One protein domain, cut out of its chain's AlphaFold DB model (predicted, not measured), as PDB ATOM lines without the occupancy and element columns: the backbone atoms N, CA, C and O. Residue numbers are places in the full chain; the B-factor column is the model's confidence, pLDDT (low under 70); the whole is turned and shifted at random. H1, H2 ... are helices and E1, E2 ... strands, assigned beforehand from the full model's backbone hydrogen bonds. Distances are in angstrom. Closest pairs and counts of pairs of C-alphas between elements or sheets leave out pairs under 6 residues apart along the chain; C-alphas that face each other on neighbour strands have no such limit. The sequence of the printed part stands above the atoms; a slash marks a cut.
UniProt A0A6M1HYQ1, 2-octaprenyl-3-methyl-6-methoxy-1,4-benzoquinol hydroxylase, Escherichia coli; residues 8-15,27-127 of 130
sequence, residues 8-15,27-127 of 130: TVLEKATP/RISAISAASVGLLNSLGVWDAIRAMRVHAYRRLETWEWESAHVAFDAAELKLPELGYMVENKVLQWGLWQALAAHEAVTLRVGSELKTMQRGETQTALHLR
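AT A GLANCE: This is residues 8 to 15 and 27 to 127 of the 130 residues of the protein "2-octaprenyl-3-methyl-6-methoxy-1,4-benzoquinol hydroxylase" of Escherichia coli (UniProt A0A6M1HYQ1). Two small lobes are joined along the longest axis by H3: one holds the three-strand sheet of E2, E6 and E3 with H1 and H2 grazing it, the other the parallel strand pair E1 and E7. A two-strand hairpin lies at each end of this axis, E4 and E5 beyond the three-strand sheet and E8 and E9 beyond the strand pair, where residues 117 to 122 stick out. The printed part has 109 residues, with three named helices and nine named strands in the order E1 E2 H1 H2 E3 E4 E5 E6 H3 E7 E8 E9; the class is mixed, helices and strands. The three-strand sheet, order E2 E6 E3, is antiparallel. The whole is only just extended, close to loose, with a radius of gyration of the C-alphas of 19.7 A and spans of 58 by 32 by 26 A.

HOW THE PARTS SIT: E1, residues 8 to 11, is the parallel neighbour of E7, residues 104 to 108, with N 9 and O 105 at 2.9 A. E2, residues 28 to 32, is antiparallel to E6, residues 82 to 86, with N 31 and O 83 at 2.7 A. E6 is also antiparallel to E3, residues 53 to 56, with N 84 and O 54 at 2.7 A. H1, residues 33 to 41, and H2, residues 45 to 49, complete a split strand-helix-strand unit, in which E2 and E3 run the same way with E6 between them and the crossover is right-handed. H1 and H2 only just touch, only at the corner, with 3 pairs of C-alphas within 8 A, the closest those of Leu 39 and Trp 45 at 5.0 A. E3 runs on into E4, residues 58 to 62, at 62 degrees. E4 forms a hairpin with E5, residues 68 to 72, with N 71 and O 59 at 2.8 A. H3, residues 87 to 99, touches H2 with residues 89 to 93 alone, the closest C-alphas being those of Ile 48 and Gly 93, 5.3 A apart. H3 only grazes the sheet with residues 87 to 92. E8, residues 112 to 117, and E9, residues 122 to 126, form a hairpin with N 116 and O 123 at 2.8 A. In H1, H2 and H3 every O i to N i+4 pair is within hydrogen-bond range.

IN THESE COORDINATES: E1 begins at C-alpha 8 (370.732, 207.538, 233.209). H3 measures 18.0 A from C-alpha 87 (359.122, 221.802, 221.065) to C-alpha 99, E8 13.7 A and E4 13.4 A. E9 ends at C-alpha 126 (377.249, 215.807, 240.715).

THE WHOLE: The C-alphas farthest apart are those of Glu 65 and Glu 119, at 59.8 A. Residues 16 to 26 are cut out, and C-alphas 15 and 27 are 13.8 A apart across the cut. Of the links printed whole, E5 to E6 is short but not tight and the others are tight. Mean pLDDT of the printed part is 94.4, and no printed residue is under 70.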
ATOM      1  N   THR A   8     371.118 206.444 232.313       96.06
ATOM      2  CA  THR A   8     370.732 207.538 233.209       96.06
ATOM      3  C   THR A   8     370.682 208.838 232.420       96.06
ATOM      4  O   THR A   8     371.657 209.194 231.759       96.06
ATOM      5  N   VAL A   9     369.560 209.551 232.492       95.75
ATOM      6  CA  VAL A   9     369.394 210.884 231.900       95.75
ATOM      7  C   VAL A   9     369.466 211.914 233.018       95.75
ATOM      8  O   VAL A   9     368.679 211.857 233.961       95.75
ATOM      9  N   LEU A  10     370.411 212.845 232.905       94.38
ATOM     10  CA  LEU A  10     370.515 214.007 233.784       94.38
ATOM     11  C   LEU A  10     369.811 215.181 233.103       94.38
ATOM     12  O   LEU A  10     370.185 215.552 231.992       94.38
ATOM     13  N   GLU A  11     368.810 215.758 233.755       94.44
ATOM     14  CA  GLU A  11     368.066 216.907 233.239       94.44
ATOM     15  C   GLU A  11     367.844 217.932 234.354       94.44
ATOM     16  O   GLU A  11     367.659 217.588 235.522       94.44
ATOM     17  N   LYS A  12     367.844 219.220 234.014       91.69
ATOM     18  CA  LYS A  12     367.665 220.289 235.000       91.69
ATOM     19  C   LYS A  12     366.243 220.320 235.556       91.69
ATOM     20  O   LYS A  12     366.055 220.540 236.748       91.69
ATOM     21  N   ALA A  13     365.248 220.137 234.694       93.44
ATOM     22  CA  ALA A  13     363.841 220.181 235.064       93.44
ATOM     23  C   ALA A  13     363.020 219.248 234.175       93.44
ATOM     24  O   ALA A  13     363.247 219.167 232.970       93.44
ATOM     25  N   THR A  14     362.016 218.602 234.764       95.25
ATOM     26  CA  THR A  14     360.994 217.873 234.013       95.25
ATOM     27  C   THR A  14     360.345 218.816 232.992       95.25
ATOM     28  O   THR A  14     359.951 219.925 233.373       95.25
ATOM     29  N   PRO A  15     360.208 218.419 231.713       95.06
ATOM     30  CA  PRO A  15     359.489 219.228 230.743       95.06
ATOM     31  C   PRO A  15     358.036 219.425 231.198       95.06
ATOM     32  O   PRO A  15     357.451 218.518 231.798       95.06
ATOM     33  N   ARG A  27     357.987 228.389 219.932       96.75
ATOM     34  CA  ARG A  27     359.116 227.495 219.668       96.75
ATOM     35  C   ARG A  27     358.608 226.188 219.080       96.75
ATOM     36  O   ARG A  27     358.340 225.224 219.800       96.75
ATOM     37  N   ILE A  28     358.520 226.166 217.758       96.94
ATOM     38  CA  ILE A  28     358.152 224.988 216.977       96.94
ATOM     39  C   ILE A  28     359.343 224.457 216.177       96.94
ATOM     40  O   ILE A  28     360.294 225.185 215.889       96.94
ATOM     41  N   SER A  29     359.257 223.192 215.785       97.25
ATOM     42  CA  SER A  29     360.170 222.549 214.842       97.25
ATOM     43  C   SER A  29     359.392 221.979 213.660       97.25
ATOM     44  O   SER A  29     358.318 221.398 213.837       97.25
ATOM     45  N   ALA A  30     359.962 222.106 212.460       96.75
ATOM     46  CA  ALA A  30     359.501 221.396 211.274       96.75
ATOM     47  C   ALA A  30     360.075 219.970 211.286       96.75
ATOM     48  O   ALA A  30     361.272 219.754 211.099       96.75
ATOM     49  N   ILE A  31     359.219 218.989 211.543       97.50
ATOM     50  CA  ILE A  31     359.549 217.570 211.617       97.50
ATOM     51  C   ILE A  31     359.312 216.941 210.246       97.50
ATOM     52  O   ILE A  31     358.175 216.826 209.786       97.50
ATOM     53  N   SER A  32     360.398 216.535 209.590       93.62
ATOM     54  CA  SER A  32     360.362 215.862 208.289       93.62
ATOM     55  C   SER A  32     359.812 214.435 208.395       93.62
ATOM     56  O   SER A  32     359.803 213.836 209.473       93.62
ATOM     57  N   ALA A  33     359.430 213.844 207.259       91.56
ATOM     58  CA  ALA A  33     359.016 212.440 207.191       91.56
ATOM     59  C   ALA A  33     360.068 211.468 207.767       91.56
ATOM     60  O   ALA A  33     359.713 210.500 208.437       91.56
ATOM     61  N   ALA A  34     361.364 211.747 207.576       93.00
ATOM     62  CA  ALA A  34     362.440 210.936 208.145       93.00
ATOM     63  C   ALA A  34     362.448 210.990 209.684       93.00
ATOM     64  O   ALA A  34     362.533 209.954 210.343       93.00
ATOM     65  N   SER A  35     362.287 212.183 210.264       96.81
ATOM     66  CA  SER A  35     362.188 212.355 211.718       96.81
ATOM     67  C   SER A  35     360.918 211.720 212.288       96.81
ATOM     68  O   SER A  35     360.968 211.110 213.354       96.81
ATOM     69  N   VAL A  36     359.792 211.782 211.567       96.75
ATOM     70  CA  VAL A  36     358.578 211.023 211.918       96.75
ATOM     71  C   VAL A  36     358.856 209.518 211.906       96.75
ATOM     72  O   VAL A  36     358.439 208.816 212.824       96.75
ATOM     73  N   GLY A  37     359.598 209.007 210.919       96.44
ATOM     74  CA  GLY A  37     360.031 207.607 210.871       96.44
ATOM     75  C   GLY A  37     360.816 207.190 212.118       96.44
ATOM     76  O   GLY A  37     360.513 206.160 212.721       96.44
ATOM     77  N   LEU A  38     361.753 208.029 212.571       96.38
ATOM     78  CA  LEU A  38     362.483 207.806 213.822       96.38
ATOM     79  C   LEU A  38     361.537 207.779 215.034       96.38
ATOM     80  O   LEU A  38     361.584 206.836 215.821       96.38
ATOM     81  N   LEU A  39     360.646 208.764 215.175       97.44
ATOM     82  CA  LEU A  39     359.699 208.829 216.298       97.44
ATOM     83  C   LEU A  39     358.730 207.632 216.320       97.44
ATOM     84  O   LEU A  39     358.383 207.146 217.396       97.44
ATOM     85  N   ASN A  40     358.333 207.119 215.152       97.19
ATOM     86  CA  ASN A  40     357.564 205.877 215.048       97.19
ATOM     87  C   ASN A  40     358.384 204.663 215.491       97.19
ATOM     88  O   ASN A  40     357.883 203.845 216.254       97.19
ATOM     89  N   SER A  41     359.648 204.558 215.071       95.69
ATOM     90  CA  SER A  41     360.525 203.450 215.485       95.69
ATOM     91  C   SER A  41     360.766 203.413 217.001       95.69
ATOM     92  O   SER A  41     360.976 202.349 217.576       95.69
ATOM     93  N   LEU A  42     360.678 204.576 217.653       94.69
ATOM     94  CA  LEU A  42     360.757 204.722 219.105       94.69
ATOM     95  C   LEU A  42     359.408 204.481 219.808       94.69
ATOM     96  O   LEU A  42     359.370 204.459 221.034       94.69
ATOM     97  N   GLY A  43     358.310 204.318 219.060       95.69
ATOM     98  CA  GLY A  43     356.962 204.103 219.596       95.69
ATOM     99  C   GLY A  43     356.318 205.344 220.223       95.69
ATOM    100  O   GLY A  43     355.358 205.215 220.973       95.69
ATOM    101  N   VAL A  44     356.837 206.546 219.947       97.38
ATOM    102  CA  VAL A  44     356.396 207.788 220.618       97.38
ATOM    103  C   VAL A  44     355.518 208.679 219.747       97.38
ATOM    104  O   VAL A  44     354.869 209.596 220.250       97.38
ATOM    105  N   TRP A  45     355.510 208.444 218.432       97.75
ATOM    106  CA  TRP A  45     354.875 209.359 217.487       97.75
ATOM    107  C   TRP A  45     353.367 209.501 217.697       97.75
ATOM    108  O   TRP A  45     352.876 210.625 217.692       97.75
ATOM    109  N   ASP A  46     352.638 208.411 217.938       97.38
ATOM    110  CA  ASP A  46     351.181 208.472 218.108       97.38
ATOM    111  C   ASP A  46     350.773 209.309 219.328       97.38
ATOM    112  O   ASP A  46     349.867 210.139 219.238       97.38
ATOM    113  N   ALA A  47     351.496 209.168 220.443       96.94
ATOM    114  CA  ALA A  47     351.286 209.984 221.638       96.94
ATOM    115  C   ALA A  47     351.572 211.470 221.366       96.94
ATOM    116  O   ALA A  47     350.802 212.339 221.776       96.94
ATOM    117  N   ILE A  48     352.645 211.770 220.626       97.88
ATOM    118  CA  ILE A  48     352.989 213.138 220.214       97.88
ATOM    119  C   ILE A  48     351.903 213.724 219.306       97.88
ATOM    120  O   ILE A  48     351.431 214.839 219.532       97.88
ATOM    121  N   ARG A  49     351.477 212.960 218.299       97.19
ATOM    122  CA  ARG A  49     350.469 213.357 217.310       97.19
ATOM    123  C   ARG A  49     349.098 213.612 217.930       97.19
ATOM    124  O   ARG A  49     348.367 214.454 217.416       97.19
ATOM    125  N   ALA A  50     348.766 212.940 219.033       96.94
ATOM    126  CA  ALA A  50     347.521 213.144 219.777       96.94
ATOM    127  C   ALA A  50     347.472 214.462 220.578       96.94
ATOM    128  O   ALA A  50     346.409 214.821 221.080       96.94
ATOM    129  N   MET A  51     348.597 215.174 220.717       96.75
ATOM    130  CA  MET A  51     348.669 216.464 221.406       96.75
ATOM    131  C   MET A  51     348.397 217.628 220.441       96.75
ATOM    132  O   MET A  51     347.262 217.847 220.024       96.75
ATOM    133  N   ARG A  52     349.427 218.402 220.077       96.31
ATOM    134  CA  ARG A  52     349.306 219.546 219.167       96.31
ATOM    135  C   ARG A  52     350.377 219.480 218.090       96.31
ATOM    136  O   ARG A  52     351.543 219.799 218.319       96.31
ATOM    137  N   VAL A  53     349.948 219.032 216.916       96.69
ATOM    138  CA  VAL A  53     350.788 218.766 215.747       96.69
ATOM    139  C   VAL A  53     350.019 219.198 214.501       96.69
ATOM    140  O   VAL A  53     348.849 218.849 214.341       96.69
ATOM    141  N   HIS A  54     350.669 219.932 213.598       95.94
ATOM    142  CA  HIS A  54     350.054 220.389 212.353       95.94
ATOM    143  C   HIS A  54     350.822 219.883 211.137       95.94
ATOM    144  O   HIS A  54     351.977 220.234 210.937       95.94
ATOM    145  N   ALA A  55     350.177 219.070 210.302       96.44
ATOM    146  CA  ALA A  55     350.761 218.636 209.037       96.44
ATOM    147  C   ALA A  55     350.870 219.816 208.060       96.44
ATOM    148  O   ALA A  55     349.905 220.568 207.896       96.44
ATOM    149  N   TYR A  56     352.002 219.943 207.368       94.88
ATOM    150  CA  TYR A  56     352.155 220.878 206.254       94.88
ATOM    151  C   TYR A  56     352.340 220.108 204.945       94.88
ATOM    152  O   TYR A  56     353.046 219.103 204.874       94.88
ATOM    153  N   ARG A  57     351.655 220.572 203.899       95.75
ATOM    154  CA  ARG A  57     351.616 219.912 202.582       95.75
ATOM    155  C   ARG A  57     352.301 220.708 201.491       95.75
ATOM    156  O   ARG A  57     352.546 220.168 200.427       95.75
ATOM    157  N   ARG A  58     352.621 221.968 201.768       94.50
ATOM    158  CA  ARG A  58     353.241 222.868 200.812       94.50
ATOM    159  C   ARG A  58     354.371 223.629 201.486       94.50
ATOM    160  O   ARG A  58     354.240 224.023 202.646       94.50
ATOM    161  N   LEU A  59     355.480 223.771 200.776       93.12
ATOM    162  CA  LEU A  59     356.652 224.533 201.189       93.12
ATOM    163  C   LEU A  59     357.042 225.435 200.027       93.12
ATOM    164  O   LEU A  59     357.159 224.967 198.899       93.12
ATOM    165  N   GLU A  60     357.257 226.709 200.304       93.06
ATOM    166  CA  GLU A  60     357.657 227.676 199.293       93.06
ATOM    167  C   GLU A  60     358.862 228.462 199.773       93.06
ATOM    168  O   GLU A  60     358.964 228.803 200.951       93.06
ATOM    169  N   THR A  61     359.758 228.763 198.843       92.25
ATOM    170  CA  THR A  61     360.859 229.696 199.051       92.25
ATOM    171  C   THR A  61     360.921 230.650 197.872       92.25
ATOM    172  O   THR A  61     360.711 230.252 196.724       92.25
ATOM    173  N   TRP A  62     361.196 231.916 198.155       93.06
ATOM    174  CA  TRP A  62     361.325 232.955 197.145       93.06
ATOM    175  C   TRP A  62     362.407 233.956 197.541       93.06
ATOM    176  O   TRP A  62     362.732 234.090 198.721       93.06
ATOM    177  N   GLU A  63     362.954 234.658 196.554       87.12
ATOM    178  CA  GLU A  63     363.874 235.782 196.778       87.12
ATOM    179  C   GLU A  63     363.380 237.028 196.025       87.12
ATOM    180  O   GLU A  63     362.981 238.010 196.645       87.12
ATOM    181  N   TRP A  64     363.316 236.942 194.692       85.56
ATOM    182  CA  TRP A  64     362.781 237.964 193.782       85.56
ATOM    183  C   TRP A  64     361.503 237.453 193.100       85.56
ATOM    184  O   TRP A  64     361.255 236.250 193.106       85.56
ATOM    185  N   GLU A  65     360.714 238.327 192.460       75.50
ATOM    186  CA  GLU A  65     359.440 237.951 191.797       75.50
ATOM    187  C   GLU A  65     359.553 236.753 190.839       75.50
ATOM    188  O   GLU A  65     358.608 235.982 190.704       75.50
ATOM    189  N   SER A  66     360.705 236.570 190.189       79.75
ATOM    190  CA  SER A  66     360.953 235.469 189.250       79.75
ATOM    191  C   SER A  66     361.627 234.240 189.869       79.75
ATOM    192  O   SER A  66     361.714 233.202 189.213       79.75
ATOM    193  N   ALA A  67     362.113 234.334 191.108       85.00
ATOM    194  CA  ALA A  67     362.820 233.264 191.801       85.00
ATOM    195  C   ALA A  67     361.917 232.691 192.894       85.00
ATOM    196  O   ALA A  67     362.028 233.061 194.061       85.00
ATOM    197  N   HIS A  68     361.018 231.793 192.492       90.88
ATOM    198  CA  HIS A  68     360.063 231.106 193.361       90.88
ATOM    199  C   HIS A  68     360.148 229.597 193.141       90.88
ATOM    200  O   HIS A  68     360.075 229.120 192.008       90.88
ATOM    201  N   VAL A  69     360.314 228.845 194.227       90.75
ATOM    202  CA  VAL A  69     360.270 227.380 194.223       90.75
ATOM    203  C   VAL A  69     359.192 226.942 195.198       90.75
ATOM    204  O   VAL A  69     359.229 227.301 196.377       90.75
ATOM    205  N   ALA A  70     358.251 226.148 194.700       90.88
ATOM    206  CA  ALA A  70     357.189 225.543 195.482       90.88
ATOM    207  C   ALA A  70     357.328 224.019 195.448       90.88
ATOM    208  O   ALA A  70     357.634 223.437 194.411       90.88
ATOM    209  N   PHE A  71     357.082 223.387 196.590       90.56
ATOM    210  CA  PHE A  71     356.957 221.945 196.730       90.56
ATOM    211  C   PHE A  71     355.569 221.640 197.272       90.56
ATOM    212  O   PHE A  71     355.192 222.188 198.311       90.56
ATOM    213  N   ASP A  72     354.839 220.744 196.613       94.06
ATOM    214  CA  ASP A  72     353.556 220.227 197.088       94.06
ATOM    215  C   ASP A  72     353.656 218.716 197.356       94.06
ATOM    216  O   ASP A  72     354.206 217.949 196.563       94.06
ATOM    217  N   ALA A  73     353.118 218.265 198.488       93.62
ATOM    218  CA  ALA A  73     353.067 216.854 198.853       93.62
ATOM    219  C   ALA A  73     352.354 216.013 197.782       93.62
ATOM    220  O   ALA A  73     352.769 214.883 197.520       93.62
ATOM    221  N   ALA A  74     351.325 216.565 197.131       94.12
ATOM    222  CA  ALA A  74     350.573 215.883 196.084       94.12
ATOM    223  C   ALA A  74     351.441 215.567 194.856       94.12
ATOM    224  O   ALA A  74     351.327 214.473 194.299       94.12
ATOM    225  N   GLU A  75     352.354 216.466 194.474       93.25
ATOM    226  CA  GLU A  75     353.298 216.250 193.365       93.25
ATOM    227  C   GLU A  75     354.270 215.101 193.663       93.25
ATOM    228  O   GLU A  75     354.652 214.345 192.768       93.25
ATOM    229  N   LEU A  76     354.603 214.912 194.943       88.19
ATOM    230  CA  LEU A  76     355.439 213.816 195.438       88.19
ATOM    231  C   LEU A  76     354.642 212.548 195.790       88.19
ATOM    232  O   LEU A  76     355.234 211.559 196.221       88.19
ATOM    233  N   LYS A  77     353.312 212.552 195.607       92.38
ATOM    234  CA  LYS A  77     352.390 211.477 196.024       92.38
ATOM    235  C   LYS A  77     352.502 211.131 197.516       92.38
ATOM    236  O   LYS A  77     352.361 209.972 197.908       92.38
ATOM    237  N   LEU A  78     352.748 212.141 198.344       90.50
ATOM    238  CA  LEU A  78     352.810 212.039 199.799       90.50
ATOM    239  C   LEU A  78     351.540 212.635 200.432       90.50
ATOM    240  O   LEU A  78     350.968 213.579 199.887       90.50
ATOM    241  N   PRO A  79     351.094 212.132 201.597       92.00
ATOM    242  CA  PRO A  79     349.961 212.718 202.320       92.00
ATOM    243  C   PRO A  79     350.294 214.095 202.918       92.00
ATOM    244  O   PRO A  79     349.441 214.987 202.961       92.00
ATOM    245  N   GLU A  80     351.542 214.279 203.351       95.25
ATOM    246  CA  GLU A  80     352.115 215.539 203.810       95.25
ATOM    247  C   GLU A  80     353.638 215.556 203.610       95.25
ATOM    248  O   GLU A  80     354.263 214.507 203.451       95.25
ATOM    249  N   LEU A  81     354.236 216.752 203.623       93.31
ATOM    250  CA  LEU A  81     355.695 216.930 203.579       93.31
ATOM    251  C   LEU A  81     356.331 216.721 204.963       93.31
ATOM    252  O   LEU A  81     357.485 216.301 205.076       93.31
ATOM    253  N   GLY A  82     355.577 217.020 206.020       95.69
ATOM    254  CA  GLY A  82     356.011 216.890 207.401       95.69
ATOM    255  C   GLY A  82     355.024 217.539 208.363       95.69
ATOM    256  O   GLY A  82     353.866 217.793 208.025       95.69
ATOM    257  N   TYR A  83     355.502 217.827 209.571       97.94
ATOM    258  CA  TYR A  83     354.691 218.341 210.666       97.94
ATOM    259  C   TYR A  83     355.362 219.516 211.371       97.94
ATOM    260  O   TYR A  83     356.536 219.454 211.709       97.94
ATOM    261  N   MET A  84     354.605 220.567 211.654       97.38
ATOM    262  CA  MET A  84     354.977 221.602 212.609       97.38
ATOM    263  C   MET A  84     354.561 221.138 214.000       97.38
ATOM    264  O   MET A  84     353.382 220.851 214.239       97.38
ATOM    265  N   VAL A  85     355.531 221.033 214.902       97.88
ATOM    266  CA  VAL A  85     355.309 220.534 216.261       97.88
ATOM    267  C   VAL A  85     355.929 221.483 217.268       97.88
ATOM    268  O   VAL A  85     357.066 221.917 217.098       97.88
ATOM    269  N   GLU A  86     355.195 221.790 218.333       97.81
ATOM    270  CA  GLU A  86     355.735 222.549 219.457       97.81
ATOM    271  C   GLU A  86     356.868 221.775 220.135       97.81
ATOM    272  O   GLU A  86     356.742 220.586 220.442       97.81
ATOM    273  N   ASN A  87     357.970 222.454 220.446       97.25
ATOM    274  CA  ASN A  87     359.122 221.802 221.065       97.25
ATOM    275  C   ASN A  87     358.757 221.196 222.428       97.25
ATOM    276  O   ASN A  87     359.226 220.106 222.749       97.25
ATOM    277  N   LYS A  88     357.877 221.851 223.200       96.12
ATOM    278  CA  LYS A  88     357.380 221.317 224.480       96.12
ATOM    279  C   LYS A  88     356.585 220.017 224.308       96.12
ATOM    280  O   LYS A  88     356.711 219.125 225.135       96.12
ATOM    281  N   VAL A  89     355.829 219.881 223.216       97.12
ATOM    282  CA  VAL A  89     355.055 218.671 222.892       97.12
ATOM    283  C   VAL A  89     355.995 217.511 222.560       97.12
ATOM    284  O   VAL A  89     355.811 216.409 223.077       97.12
ATOM    285  N   LEU A  90     357.045 217.761 221.766       97.44
ATOM    286  CA  LEU A  90     358.083 216.759 221.485       97.44
ATOM    287  C   LEU A  90     358.814 216.331 222.759       97.44
ATOM    288  O   LEU A  90     358.956 215.137 223.014       97.44
ATOM    289  N   GLN A  91     359.258 217.303 223.563       97.12
ATOM    290  CA  GLN A  91     359.957 217.048 224.822       97.12
ATOM    291  C   GLN A  91     359.093 216.230 225.776       97.12
ATOM    292  O   GLN A  91     359.571 215.240 226.319       97.12
ATOM    293  N   TRP A  92     357.825 216.604 225.945       97.50
ATOM    294  CA  TRP A  92     356.899 215.890 226.814       97.50
ATOM    295  C   TRP A  92     356.640 214.457 226.335       97.50
ATOM    296  O   TRP A  92     356.774 213.524 227.123       97.50
ATOM    297  N   GLY A  93     356.365 214.252 225.043       97.31
ATOM    298  CA  GLY A  93     356.132 212.908 224.500       97.31
ATOM    299  C   GLY A  93     357.349 211.986 224.634       97.31
ATOM    300  O   GLY A  93     357.218 210.830 225.038       97.31
ATOM    301  N   LEU A  94     358.554 212.503 224.368       97.31
ATOM    302  CA  LEU A  94     359.802 211.759 224.578       97.31
ATOM    303  C   LEU A  94     360.064 211.488 226.063       97.31
ATOM    304  O   LEU A  94     360.501 210.396 226.423       97.31
ATOM    305  N   TRP A  95     359.771 212.458 226.929       97.81
ATOM    306  CA  TRP A  95     359.930 212.317 228.372       97.81
ATOM    307  C   TRP A  95     359.049 211.213 228.944       97.81
ATOM    308  O   TRP A  95     359.528 210.396 229.725       97.81
ATOM    309  N   GLN A  96     357.783 211.141 228.521       97.12
ATOM    310  CA  GLN A  96     356.873 210.071 228.928       97.12
ATOM    311  C   GLN A  96     357.411 208.690 228.535       97.12
ATOM    312  O   GLN A  96     357.368 207.764 229.341       97.12
ATOM    313  N   ALA A  97     357.974 208.561 227.332       96.38
ATOM    314  CA  ALA A  97     358.562 207.307 226.870       96.38
ATOM    315  C   ALA A  97     359.816 206.910 227.663       96.38
ATOM    316  O   ALA A  97     359.983 205.740 228.002       96.38
ATOM    317  N   LEU A  98     360.675 207.876 228.001       97.00
ATOM    318  CA  LEU A  98     361.832 207.637 228.866       97.00
ATOM    319  C   LEU A  98     361.400 207.228 230.279       97.00
ATOM    320  O   LEU A  98     361.936 206.268 230.816       97.00
ATOM    321  N   ALA A  99     360.415 207.921 230.856       96.38
ATOM    322  CA  ALA A  99     359.913 207.645 232.202       96.38
ATOM    323  C   ALA A  99     359.239 206.268 232.320       96.38
ATOM    324  O   ALA A  99     359.254 205.672 233.393       96.38
ATOM    325  N   ALA A 100     358.657 205.764 231.231       95.50
ATOM    326  CA  ALA A 100     358.023 204.449 231.184       95.50
ATOM    327  C   ALA A 100     359.009 203.291 230.936       95.50
ATOM    328  O   ALA A 100     358.621 202.129 231.047       95.50
ATOM    329  N   HIS A 101     360.263 203.570 230.569       96.50
ATOM    330  CA  HIS A 101     361.226 202.535 230.200       96.50
ATOM    331  C   HIS A 101     362.039 202.065 231.418       96.50
ATOM    332  O   HIS A 101     362.851 202.808 231.952       96.50
ATOM    333  N   GLU A 102     361.932 200.784 231.784       95.94
ATOM    334  CA  GLU A 102     362.529 200.214 233.012       95.94
ATOM    335  C   GLU A 102     364.057 200.382 233.120       95.94
ATOM    336  O   GLU A 102     364.590 200.662 234.189       95.94
ATOM    337  N   ALA A 103     364.781 200.242 232.003       97.12
ATOM    338  CA  ALA A 103     366.235 200.450 231.952       97.12
ATOM    339  C   ALA A 103     366.681 201.931 231.943       97.12
ATOM    340  O   ALA A 103     367.870 202.200 231.748       97.12
ATOM    341  N   VAL A 104     365.758 202.891 232.079       98.00
ATOM    342  CA  VAL A 104     366.051 204.330 232.097       98.00
ATOM    343  C   VAL A 104     365.827 204.894 233.496       98.00
ATOM    344  O   VAL A 104     364.748 204.790 234.065       98.00
ATOM    345  N   THR A 105     366.847 205.551 234.040       97.00
ATOM    346  CA  THR A 105     366.747 206.347 235.267       97.00
ATOM    347  C   THR A 105     366.761 207.830 234.911       97.00
ATOM    348  O   THR A 105     367.716 208.322 234.310       97.00
ATOM    349  N   LEU A 106     365.714 208.557 235.294       96.62
ATOM    350  CA  LEU A 106     365.633 210.008 235.124       96.62
ATOM    351  C   LEU A 106     366.095 210.701 236.408       96.62
ATOM    352  O   LEU A 106     365.532 210.470 237.476       96.62
ATOM    353  N   ARG A 107     367.104 211.566 236.303       94.25
ATOM    354  CA  ARG A 107     367.597 212.396 237.407       94.25
ATOM    355  C   ARG A 107     367.347 213.858 237.097       94.25
ATOM    356  O   ARG A 107     368.009 214.445 236.244       94.25
ATOM    357  N   VAL A 108     366.364 214.417 237.793       94.69
ATOM    358  CA  VAL A 108     365.926 215.799 237.620       94.69
ATOM    359  C   VAL A 108     366.531 216.675 238.706       94.69
ATOM    360  O   VAL A 108     366.484 216.322 239.881       94.69
ATOM    361  N   GLY A 109     367.063 217.828 238.313       91.44
ATOM    362  CA  GLY A 109     367.634 218.804 239.238       91.44
ATOM    363  C   GLY A 109     369.054 218.476 239.697       91.44
ATOM    364  O   GLY A 109     369.576 219.197 240.536       91.44
ATOM    365  N   SER A 110     369.680 217.432 239.144       88.69
ATOM    366  CA  SER A 110     371.097 217.137 239.362       88.69
ATOM    367  C   SER A 110     371.968 217.956 238.415       88.69
ATOM    368  O   SER A 110     371.784 217.897 237.196       88.69
ATOM    369  N   GLU A 111     372.946 218.683 238.949       89.88
ATOM    370  CA  GLU A 111     373.903 219.436 238.134       89.88
ATOM    371  C   GLU A 111     375.265 218.738 238.095       89.88
ATOM    372  O   GLU A 111     375.857 218.417 239.127       89.88
ATOM    373  N   LEU A 112     375.812 218.544 236.893       91.31
ATOM    374  CA  LEU A 112     377.166 218.024 236.733       91.31
ATOM    375  C   LEU A 112     378.186 219.031 237.285       91.31
ATOM    376  O   LEU A 112     378.293 220.154 236.793       91.31
ATOM    377  N   LYS A 113     378.973 218.615 238.280       93.50
ATOM    378  CA  LYS A 113     380.078 219.405 238.836       93.50
ATOM    379  C   LYS A 113     381.366 219.159 238.062       93.50
ATOM    380  O   LYS A 113     382.014 220.108 237.630       93.50
ATOM    381  N   THR A 114     381.753 217.894 237.902       94.62
ATOM    382  CA  THR A 114     382.957 217.505 237.157       94.62
ATOM    383  C   THR A 114     382.750 216.186 236.420       94.62
ATOM    384  O   THR A 114     381.948 215.343 236.811       94.62
ATOM    385  N   MET A 115     383.507 216.001 235.340       95.25
ATOM    386  CA  MET A 115     383.578 214.751 234.590       95.25
ATOM    387  C   MET A 115     385.040 214.315 234.517       95.25
ATOM    388  O   MET A 115     385.882 215.045 233.996       95.25
ATOM    389  N   GLN A 116     385.338 213.128 235.036       95.62
ATOM    390  CA  GLN A 116     386.671 212.535 235.038       95.62
ATOM    391  C   GLN A 116     386.690 211.347 234.081       95.62
ATOM    392  O   GLN A 116     386.056 210.322 234.324       95.62
ATOM    393  N   ARG A 117     387.407 211.495 232.968       95.19
ATOM    394  CA  ARG A 117     387.569 210.429 231.975       95.19
ATOM    395  C   ARG A 117     388.736 209.533 232.379       95.19
ATOM    396  O   ARG A 117     389.864 210.011 232.462       95.19
ATOM    397  N   GLY A 118     388.456 208.259 232.632       93.94
ATOM    398  CA  GLY A 118     389.457 207.201 232.745       93.94
ATOM    399  C   GLY A 118     389.630 206.449 231.423       93.94
ATOM    400  O   GLY A 118     388.997 206.778 230.422       93.94
ATOM    401  N   GLU A 119     390.473 205.416 231.428       93.88
ATOM    402  CA  GLU A 119     390.763 204.608 230.232       93.88
ATOM    403  C   GLU A 119     389.568 203.753 229.779       93.88
ATOM    404  O   GLU A 119     389.356 203.569 228.584       93.88
ATOM    405  N   THR A 120     388.771 203.252 230.728       94.81
ATOM    406  CA  THR A 120     387.652 202.325 230.465       94.81
ATOM    407  C   THR A 120     386.286 202.866 230.882       94.81
ATOM    408  O   THR A 120     385.262 202.354 230.436       94.81
ATOM    409  N   GLN A 121     386.248 203.899 231.728       94.94
ATOM    410  CA  GLN A 121     385.013 204.486 232.246       94.94
ATOM    411  C   GLN A 121     385.153 205.990 232.471       94.94
ATOM    412  O   GLN A 121     386.251 206.510 232.660       94.94
ATOM    413  N   THR A 122     384.022 206.693 232.484       95.12
ATOM    414  CA  THR A 122     383.947 208.114 232.840       95.12
ATOM    415  C   THR A 122     383.153 208.258 234.131       95.12
ATOM    416  O   THR A 122     381.999 207.841 234.183       95.12
ATOM    417  N   ALA A 123     383.760 208.852 235.156       94.19
ATOM    418  CA  ALA A 123     383.088 209.190 236.404       94.19
ATOM    419  C   ALA A 123     382.486 210.598 236.305       94.19
ATOM    420  O   ALA A 123     383.164 211.551 235.907       94.19
ATOM    421  N   LEU A 124     381.209 210.721 236.657       94.06
ATOM    422  CA  LEU A 124     380.493 211.990 236.745       94.06
ATOM    423  C   LEU A 124     380.310 212.310 238.225       94.06
ATOM    424  O   LEU A 124     379.757 211.485 238.938       94.06
ATOM    425  N   HIS A 125     380.764 213.484 238.655       93.00
ATOM    426  CA  HIS A 125     380.524 213.989 240.006       93.00
ATOM    427  C   HIS A 125     379.462 215.072 239.920       93.00
ATOM    428  O   HIS A 125     379.622 216.053 239.181       93.00
ATOM    429  N   LEU A 126     378.385 214.902 240.663       91.94
ATOM    430  CA  LEU A 126     377.249 215.807 240.715       91.94
ATOM    431  C   LEU A 126     377.428 216.797 241.872       91.94
ATOM    432  O   LEU A 126     378.143 216.546 242.847       91.94
ATOM    433  N   ARG A 127     376.819 217.980 241.768       88.75
ATOM    434  CA  ARG A 127     376.938 219.012 242.814       88.75
ATOM    435  C   ARG A 127     376.309 218.582 244.130       88.75
ATOM    436  O   ARG A 127     376.731 219.058 245.181       88.75
TER     437      ARG A 127